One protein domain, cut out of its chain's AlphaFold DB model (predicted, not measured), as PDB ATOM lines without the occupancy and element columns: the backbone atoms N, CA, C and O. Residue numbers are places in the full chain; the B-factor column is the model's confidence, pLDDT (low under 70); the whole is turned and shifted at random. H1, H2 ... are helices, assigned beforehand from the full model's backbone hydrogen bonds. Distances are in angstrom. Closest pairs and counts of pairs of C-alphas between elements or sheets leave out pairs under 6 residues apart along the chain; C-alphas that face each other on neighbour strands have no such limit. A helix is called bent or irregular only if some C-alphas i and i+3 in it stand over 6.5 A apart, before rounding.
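AT A GLANCE: This is residues 8 to 70 of the 71 residues of the protein "DNA-binding transcriptional regulator, FrmR family" of Corynebacterium timonense (UniProt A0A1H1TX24). One long helix, H2, makes the length of this rod-shaped model, and a short helix folds back from each of its ends, giving a drawn-out Z. H1 makes a hairpin with the first part of H2, while at the far end H2 has a sharp kink near residue 51, and H3 returns more loosely beside its later part; residues 49 to 54 stick out at that end. The printed part has 63 residues, with three named helices in the order H1, H2, H3 and no named strand; the class is all helix. The whole is extended, with a radius of gyration of the C-alphas of 16.6 A and spans of 50 by 19 by 13 A.

IN THESE COORDINATES: H2 is residues 21 to 57, 43.5 A from first to last C-alpha, starting at C-alpha 21 at (53.614, 19.485, -2.642). It is irregular: C-alphas 50 and 53 are 9.5 A apart, and it has a kink of 112 degrees near residue 51. H1 is residues 8 to 16, 12.5 A long, from C-alpha 8 at (51.581, 33.628, 2.341). H3 is residues 60 to 68, 12.1 A long, ending at C-alpha 68 at (32.218, 29.791, 3.900).

HOW THE PARTS SIT: H1 and H2 form a helical hairpin. They touch, with the closest C-alphas, those of Val 11 and Val 24, 6.2 A apart; H2 touches H1 with residues 24 to 31 alone. Their lines stand at a shallow tilt of 28 degrees, and they run opposite ways. H3 and H2 only just touch, with 3 pairs of C-alphas within 8 A. The closest C-alphas are those of Phe 40 and Phe 67, 6.7 A apart, and of H2 residues 39 to 43 alone take part. These two helices run opposite ways at a steep tilt of 46 degrees, the line of H2 being a rough one. H1 and H3 are apart. In H1 and H3 every O i to N i+4 pair is within hydrogen-bond range; in H2 28 of 33 are.

THE WHOLE: The two C-alphas farthest apart, those of Gly 18 and Asp 53, are 50.9 A from each other, while those of Leu 8 and Phe 70, the first and last printed, are 17.0 A apart. Both links, H1 to H2 with 4 residues and H2 to H3 with 2, are tight. Residues 49 to 54, which belong to H2, stand free. The printed part has no cut. The mean pLDDT of the printed part is 81.0; residues 53 to 58, 60 to 61 and 70 are under 70.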
ATOM      1  N   LEU A   8      51.829  33.796   3.772       88.06
ATOM      2  CA  LEU A   8      51.581  33.628   2.341       88.06
ATOM      3  C   LEU A   8      52.842  33.849   1.496       88.06
ATOM      4  O   LEU A   8      53.102  33.036   0.618       88.06
ATOM      5  N   ASP A   9      53.675  34.847   1.813       89.94
ATOM      6  CA  ASP A   9      54.971  35.044   1.139       89.94
ATOM      7  C   ASP A   9      55.867  33.810   1.297       89.94
ATOM      8  O   ASP A   9      56.538  33.382   0.360       89.94
ATOM      9  N   ALA A  10      55.841  33.192   2.483       87.69
ATOM     10  CA  ALA A  10      56.563  31.952   2.731       87.69
ATOM     11  C   ALA A  10      56.040  30.793   1.867       87.69
ATOM     12  O   ALA A  10      56.845  30.022   1.354       87.69
ATOM     13  N   VAL A  11      54.720  30.668   1.678       89.81
ATOM     14  CA  VAL A  11      54.124  29.643   0.801       89.81
ATOM     15  C   VAL A  11      54.496  29.887  -0.664       89.81
ATOM     16  O   VAL A  11      54.898  28.943  -1.338       89.81
ATOM     17  N   ILE A  12      54.432  31.138  -1.131       90.75
ATOM     18  CA  ILE A  12      54.805  31.523  -2.501       90.75
ATOM     19  C   ILE A  12      56.262  31.146  -2.774       90.75
ATOM     20  O   ILE A  12      56.541  30.427  -3.732       90.75
ATOM     21  N   ARG A  13      57.179  31.511  -1.873       90.56
ATOM     22  CA  ARG A  13      58.595  31.157  -2.016       90.56
ATOM     23  C   ARG A  13      58.817  29.642  -2.048       90.56
ATOM     24  O   ARG A  13      59.626  29.161  -2.829       90.56
ATOM     25  N   MET A  14      58.089  28.867  -1.237       88.75
ATOM     26  CA  MET A  14      58.197  27.401  -1.260       88.75
ATOM     27  C   MET A  14      57.768  26.797  -2.604       88.75
ATOM     28  O   MET A  14      58.336  25.787  -3.018       88.75
ATOM     29  N   MET A  15      56.784  27.402  -3.275       90.12
ATOM     30  CA  MET A  15      56.379  26.994  -4.622       90.12
ATOM     31  C   MET A  15      57.450  27.348  -5.659       90.12
ATOM     32  O   MET A  15      57.766  26.516  -6.505       90.12
ATOM     33  N   GLU A  16      58.041  28.543  -5.572       92.56
ATOM     34  CA  GLU A  16      59.125  28.993  -6.461       92.56
ATOM     35  C   GLU A  16      60.407  28.161  -6.298       92.56
ATOM     36  O   GLU A  16      61.080  27.850  -7.277       92.56
ATOM     37  N   GLU A  17      60.718  27.743  -5.069       92.75
ATOM     38  CA  GLU A  17      61.829  26.841  -4.736       92.75
ATOM     39  C   GLU A  17      61.570  25.381  -5.165       92.75
ATOM     40  O   GLU A  17      62.457  24.538  -5.028       92.75
ATOM     41  N   GLY A  18      60.371  25.058  -5.668       90.12
ATOM     42  CA  GLY A  18      60.020  23.710  -6.127       90.12
ATOM     43  C   GLY A  18      59.949  22.676  -5.000       90.12
ATOM     44  O   GLY A  18      60.311  21.516  -5.200       90.12
ATOM     45  N   ARG A  19      59.527  23.086  -3.795       90.75
ATOM     46  CA  ARG A  19      59.401  22.176  -2.647       90.75
ATOM     47  C   ARG A  19      58.288  21.144  -2.830       90.75
ATOM     48  O   ARG A  19      57.380  21.305  -3.638       90.75
ATOM     49  N   GLU A  20      58.352  20.097  -2.008       91.69
ATOM     50  CA  GLU A  20      57.369  19.011  -1.962       91.69
ATOM     51  C   GLU A  20      55.935  19.548  -1.798       91.69
ATOM     52  O   GLU A  20      55.660  20.367  -0.912       91.69
ATOM     53  N   CYS A  21      55.015  19.060  -2.635       91.44
ATOM     54  CA  CYS A  21      53.614  19.485  -2.642       91.44
ATOM     55  C   CYS A  21      52.968  19.344  -1.257       91.44
ATOM     56  O   CYS A  21      52.195  20.208  -0.836       91.44
ATOM     57  N   THR A  22      53.315  18.290  -0.517       91.38
ATOM     58  CA  THR A  22      52.757  18.004   0.813       91.38
ATOM     59  C   THR A  22      53.137  19.077   1.838       91.38
ATOM     60  O   THR A  22      52.305  19.515   2.644       91.38
ATOM     61  N   ASP A  23      54.378  19.562   1.777       89.25
ATOM     62  CA  ASP A  23      54.880  20.621   2.655       89.25
ATOM     63  C   ASP A  23      54.207  21.965   2.352       89.25
ATOM     64  O   ASP A  23      53.826  22.698   3.273       89.25
ATOM     65  N   VAL A  24      54.044  22.283   1.063       91.12
ATOM     66  CA  VAL A  24      53.359  23.498   0.596       91.12
ATOM     67  C   VAL A  24      51.907  23.498   1.068       91.12
ATOM     68  O   VAL A  24      51.470  24.465   1.695       91.12
ATOM     69  N   VAL A  25      51.179  22.398   0.861       90.75
ATOM     70  CA  VAL A  25      49.769  22.266   1.264       90.75
ATOM     71  C   VAL A  25      49.604  22.362   2.781       90.75
ATOM     72  O   VAL A  25      48.670  23.008   3.259       90.75
ATOM     73  N   THR A  26      50.524  21.792   3.560       90.88
ATOM     74  CA  THR A  26      50.482  21.872   5.030       90.88
ATOM     75  C   THR A  26      50.635  23.314   5.514       90.88
ATOM     76  O   THR A  26      49.879  23.778   6.375       90.88
ATOM     77  N   ARG A  27      51.586  24.063   4.941       87.75
ATOM     78  CA  ARG A  27      51.798  25.478   5.279       87.75
ATOM     79  C   ARG A  27      50.640  26.355   4.821       87.75
ATOM     80  O   ARG A  27      50.178  27.186   5.603       87.75
ATOM     81  N   LEU A  28      50.131  26.123   3.615       90.94
ATOM     82  CA  LEU A  28      48.961  26.820   3.094       90.94
ATOM     83  C   LEU A  28      47.724  26.569   3.965       90.94
ATOM     84  O   LEU A  28      47.013  27.511   4.294       90.94
ATOM     85  N   SER A  29      47.506  25.336   4.424       89.31
ATOM     86  CA  SER A  29      46.379  24.991   5.304       89.31
ATOM     87  C   SER A  29      46.448  25.715   6.651       89.31
ATOM     88  O   SER A  29      45.432  26.177   7.172       89.31
ATOM     89  N   ALA A  30      47.651  25.864   7.214       86.50
ATOM     90  CA  ALA A  30      47.854  26.640   8.434       86.50
ATOM     91  C   ALA A  30      47.566  28.137   8.221       86.50
ATOM     92  O   ALA A  30      46.901  28.750   9.059       86.50
ATOM     93  N   ALA A  31      48.014  28.700   7.092       88.75
ATOM     94  CA  ALA A  31      47.715  30.079   6.713       88.75
ATOM     95  C   ALA A  31      46.211  30.289   6.504       88.75
ATOM     96  O   ALA A  31      45.641  31.232   7.055       88.75
ATOM     97  N   ASN A  32      45.552  29.363   5.806       89.00
ATOM     98  CA  ASN A  32      44.113  29.404   5.584       89.00
ATOM     99  C   ASN A  32      43.354  29.423   6.914       89.00
ATOM    100  O   ASN A  32      42.506  30.277   7.127       89.00
ATOM    101  N   LYS A  33      43.740  28.582   7.883       85.25
ATOM    102  CA  LYS A  33      43.119  28.570   9.217       85.25
ATOM    103  C   LYS A  33      43.240  29.914   9.948       85.25
ATOM    104  O   LYS A  33      42.303  30.327  10.636       85.25
ATOM    105  N   ALA A  34      44.382  30.591   9.825       85.19
ATOM    106  CA  ALA A  34      44.582  31.911  10.419       85.19
ATOM    107  C   ALA A  34      43.698  32.972   9.744       85.19
ATOM    108  O   ALA A  34      43.040  33.749  10.440       85.19
ATOM    109  N   VAL A  35      43.632  32.955   8.408       87.00
ATOM    110  CA  VAL A  35      42.764  33.836   7.613       87.00
ATOM    111  C   VAL A  35      41.295  33.595   7.954       87.00
ATOM    112  O   VAL A  35      40.598  34.539   8.307       87.00
ATOM    113  N   SER A  36      40.847  32.339   7.975       84.75
ATOM    114  CA  SER A  36      39.499  31.944   8.383       84.75
ATOM    115  C   SER A  36      39.125  32.527   9.750       84.75
ATOM    116  O   SER A  36      38.081  33.156   9.908       84.75
ATOM    117  N   ARG A  37      39.994  32.398  10.759       82.25
ATOM    118  CA  ARG A  37      39.722  32.969  12.087       82.25
ATOM    119  C   ARG A  37      39.591  34.497  12.049       82.25
ATOM    120  O   ARG A  37      38.695  35.035  12.698       82.25
ATOM    121  N   ALA A  38      40.465  35.184  11.314       85.25
ATOM    122  CA  ALA A  38      40.420  36.639  11.182       85.25
ATOM    123  C   ALA A  38      39.133  37.100  10.478       85.25
ATOM    124  O   ALA A  38      38.436  37.982  10.984       85.25
ATOM    125  N   SER A  39      38.771  36.449   9.372       83.19
ATOM    126  CA  SER A  39      37.546  36.725   8.620       83.19
ATOM    127  C   SER A  39      36.293  36.552   9.486       83.19
ATOM    128  O   SER A  39      35.405  37.401   9.443       83.19
ATOM    129  N   PHE A  40      36.245  35.535  10.354       82.12
ATOM    130  CA  PHE A  40      35.122  35.334  11.275       82.12
ATOM    131  C   PHE A  40      34.986  36.488  12.279       82.12
ATOM    132  O   PHE A  40      33.888  36.989  12.523       82.12
ATOM    133  N   GLN A  41      36.101  36.951  12.852       79.44
ATOM    134  CA  GLN A  41      36.087  38.072  13.797       79.44
ATOM    135  C   GLN A  41      35.636  39.378  13.131       79.44
ATOM    136  O   GLN A  41      34.863  40.138  13.722       79.44
ATOM    137  N   VAL A  42      36.086  39.623  11.899       82.94
ATOM    138  CA  VAL A  42      35.653  40.775  11.098       82.94
ATOM    139  C   VAL A  42      34.157  40.689  10.811       82.94
ATOM    140  O   VAL A  42      33.435  41.642  11.104       82.94
ATOM    141  N   LEU A  43      33.672  39.541  10.330       79.31
ATOM    142  CA  LEU A  43      32.257  39.338  10.024       79.31
ATOM    143  C   LEU A  43      31.379  39.523  11.266       79.31
ATOM    144  O   LEU A  43      30.421  40.288  11.222       79.31
ATOM    145  N   SER A  44      31.745  38.920  12.401       78.94
ATOM    146  CA  SER A  44      31.031  39.102  13.673       78.94
ATOM    147  C   SER A  44      30.968  40.575  14.098       78.94
ATOM    148  O   SER A  44      29.948  41.043  14.606       78.94
ATOM    149  N   THR A  45      32.040  41.332  13.856       81.44
ATOM    150  CA  THR A  45      32.090  42.767  14.163       81.44
ATOM    151  C   THR A  45      31.179  43.577  13.241       81.44
ATOM    152  O   THR A  45      30.468  44.463  13.713       81.44
ATOM    153  N   ILE A  46      31.177  43.272  11.939       80.25
ATOM    154  CA  ILE A  46      30.311  43.927  10.950       80.25
ATOM    155  C   ILE A  46      28.845  43.616  11.250       80.25
ATOM    156  O   ILE A  46      28.042  44.539  11.303       80.25
ATOM    157  N   MET A  47      28.511  42.356  11.535       79.38
ATOM    158  CA  MET A  47      27.158  41.937  11.904       79.38
ATOM    159  C   MET A  47      26.630  42.737  13.098       79.38
ATOM    160  O   MET A  47      25.585  43.371  12.998       79.38
ATOM    161  N   LYS A  48      27.402  42.825  14.190       75.69
ATOM    162  CA  LYS A  48      27.019  43.625  15.366       75.69
ATOM    163  C   LYS A  48      26.856  45.114  15.057       75.69
ATOM    164  O   LYS A  48      25.995  45.759  15.640       75.69
ATOM    165  N   ARG A  49      27.682  45.675  14.167       77.44
ATOM    166  CA  ARG A  49      27.614  47.101  13.799       77.44
ATOM    167  C   ARG A  49      26.457  47.429  12.862       77.44
ATOM    168  O   ARG A  49      25.860  48.485  13.019       77.44
ATOM    169  N   CYS A  50      26.199  46.581  11.874       78.81
ATOM    170  CA  CYS A  50      25.215  46.843  10.827       78.81
ATOM    171  C   CYS A  50      23.803  46.423  11.231       78.81
ATOM    172  O   CYS A  50      22.856  47.077  10.814       78.81
ATOM    173  N   TYR A  51      23.673  45.366  12.035       75.50
ATOM    174  CA  TYR A  51      22.379  44.791  12.400       75.50
ATOM    175  C   TYR A  51      22.022  44.996  13.879       75.50
ATOM    176  O   TYR A  51      20.861  44.860  14.241       75.50
ATOM    177  N   GLY A  52      22.973  45.357  14.753       74.25
ATOM    178  CA  GLY A  52      22.679  45.608  16.171       74.25
ATOM    179  C   GLY A  52      21.947  44.429  16.828       74.25
ATOM    180  O   GLY A  52      22.401  43.290  16.725       74.25
ATOM    181  N   ASP A  53      20.803  44.701  17.462       67.38
ATOM    182  CA  ASP A  53      19.939  43.684  18.083       67.38
ATOM    183  C   ASP A  53      19.174  42.813  17.065       67.38
ATOM    184  O   ASP A  53      18.775  41.700  17.402       67.38
ATOM    185  N   GLU A  54      19.024  43.236  15.800       63.47
ATOM    186  CA  GLU A  54      18.416  42.401  14.745       63.47
ATOM    187  C   GLU A  54      19.305  41.203  14.374       63.47
ATOM    188  O   GLU A  54      18.813  40.183  13.889       63.47
ATOM    189  N   ALA A  55      20.610  41.272  14.672       63.47
ATOM    190  CA  ALA A  55      21.528  40.145  14.499       63.47
ATOM    191  C   ALA A  55      21.210  38.966  15.436       63.47
ATOM    192  O   ALA A  55      21.616  37.840  15.153       63.47
ATOM    193  N   ALA A  56      20.494  39.198  16.545       62.28
ATOM    194  CA  ALA A  56      20.166  38.162  17.527       62.28
ATOM    195  C   ALA A  56      19.235  37.066  16.970       62.28
ATOM    196  O   ALA A  56      19.126  36.001  17.575       62.28
ATOM    197  N   GLY A  57      18.586  37.314  15.826       65.19
ATOM    198  CA  GLY A  57      17.717  36.359  15.138       65.19
ATOM    199  C   GLY A  57      18.368  35.594  13.982       65.19
ATOM    200  O   GLY A  57      17.675  34.804  13.346       65.19
ATOM    201  N   MET A  58      19.652  35.820  13.672       69.00
ATOM    202  CA  MET A  58      20.322  35.086  12.590       69.00
ATOM    203  C   MET A  58      20.685  33.665  13.020       69.00
ATOM    204  O   MET A  58      21.297  33.459  14.070       69.00
ATOM    205  N   ASP A  59      20.357  32.693  12.167       73.19
ATOM    206  CA  ASP A  59      20.766  31.306  12.352       73.19
ATOM    207  C   ASP A  59      22.303  31.209  12.258       73.19
ATOM    208  O   ASP A  59      22.892  31.678  11.275       73.19
ATOM    209  N   PRO A  60      22.985  30.602  13.247       68.75
ATOM    210  CA  PRO A  60      24.416  30.324  13.173       68.75
ATOM    211  C   PRO A  60      24.854  29.651  11.864       68.75
ATOM    212  O   PRO A  60      25.947  29.942  11.382       68.75
ATOM    213  N   ALA A  61      24.007  28.807  11.266       69.31
ATOM    214  CA  ALA A  61      24.268  28.154   9.988       69.31
ATOM    215  C   ALA A  61      24.276  29.138   8.804       69.31
ATOM    216  O   ALA A  61      25.071  28.978   7.879       69.31
ATOM    217  N   ASP A  62      23.444  30.183   8.831       72.44
ATOM    218  CA  ASP A  62      23.445  31.228   7.800       72.44
ATOM    219  C   ASP A  62      24.689  32.112   7.916       72.44
ATOM    220  O   ASP A  62      25.314  32.456   6.908       72.44
ATOM    221  N   VAL A  63      25.108  32.414   9.149       73.25
ATOM    222  CA  VAL A  63      26.358  33.142   9.416       73.25
ATOM    223  C   VAL A  63      27.576  32.314   8.989       73.25
ATOM    224  O   VAL A  63      28.503  32.843   8.371       73.25
ATOM    225  N   GLU A  64      27.568  31.008   9.261       70.94
ATOM    226  CA  GLU A  64      28.596  30.067   8.810       70.94
ATOM    227  C   GLU A  64      28.622  29.944   7.282       70.94
ATOM    228  O   GLU A  64      29.690  29.990   6.676       70.94
ATOM    229  N   LYS A  65      27.463  29.874   6.623       70.06
ATOM    230  CA  LYS A  65      27.372  29.828   5.159       70.06
ATOM    231  C   LYS A  65      27.889  31.110   4.507       70.06
ATOM    232  O   LYS A  65      28.614  31.037   3.515       70.06
ATOM    233  N   MET A  66      27.555  32.276   5.064       72.81
ATOM    234  CA  MET A  66      28.126  33.552   4.627       72.81
ATOM    235  C   MET A  66      29.647  33.527   4.750       72.81
ATOM    236  O   MET A  66      30.342  33.881   3.803       72.81
ATOM    237  N   PHE A  67      30.167  33.044   5.874       71.69
ATOM    238  CA  PHE A  67      31.598  32.901   6.104       71.69
ATOM    239  C   PHE A  67      32.282  31.948   5.106       71.69
ATOM    240  O   PHE A  67      33.313  32.301   4.537       71.69
ATOM    241  N   LEU A  68      31.689  30.781   4.841       70.88
ATOM    242  CA  LEU A  68      32.218  29.791   3.900       70.88
ATOM    243  C   LEU A  68      32.184  30.265   2.442       70.88
ATOM    244  O   LEU A  68      32.964  29.772   1.643       70.88
ATOM    245  N   SER A  69      31.336  31.234   2.080       70.06
ATOM    246  CA  SER A  69      31.354  31.817   0.727       70.06
ATOM    247  C   SER A  69      32.588  32.688   0.435       70.06
ATOM    248  O   SER A  69      32.844  33.012  -0.723       70.06
ATOM    249  N   PHE A  70      33.350  33.058   1.473       56.72
ATOM    250  CA  PHE A  70      34.600  33.820   1.371       56.72
ATOM    251  C   PHE A  70      35.867  32.960   1.529       56.72
ATOM    252  O   PHE A  70      36.967  33.509   1.423       56.72
TER     253      PHE A  70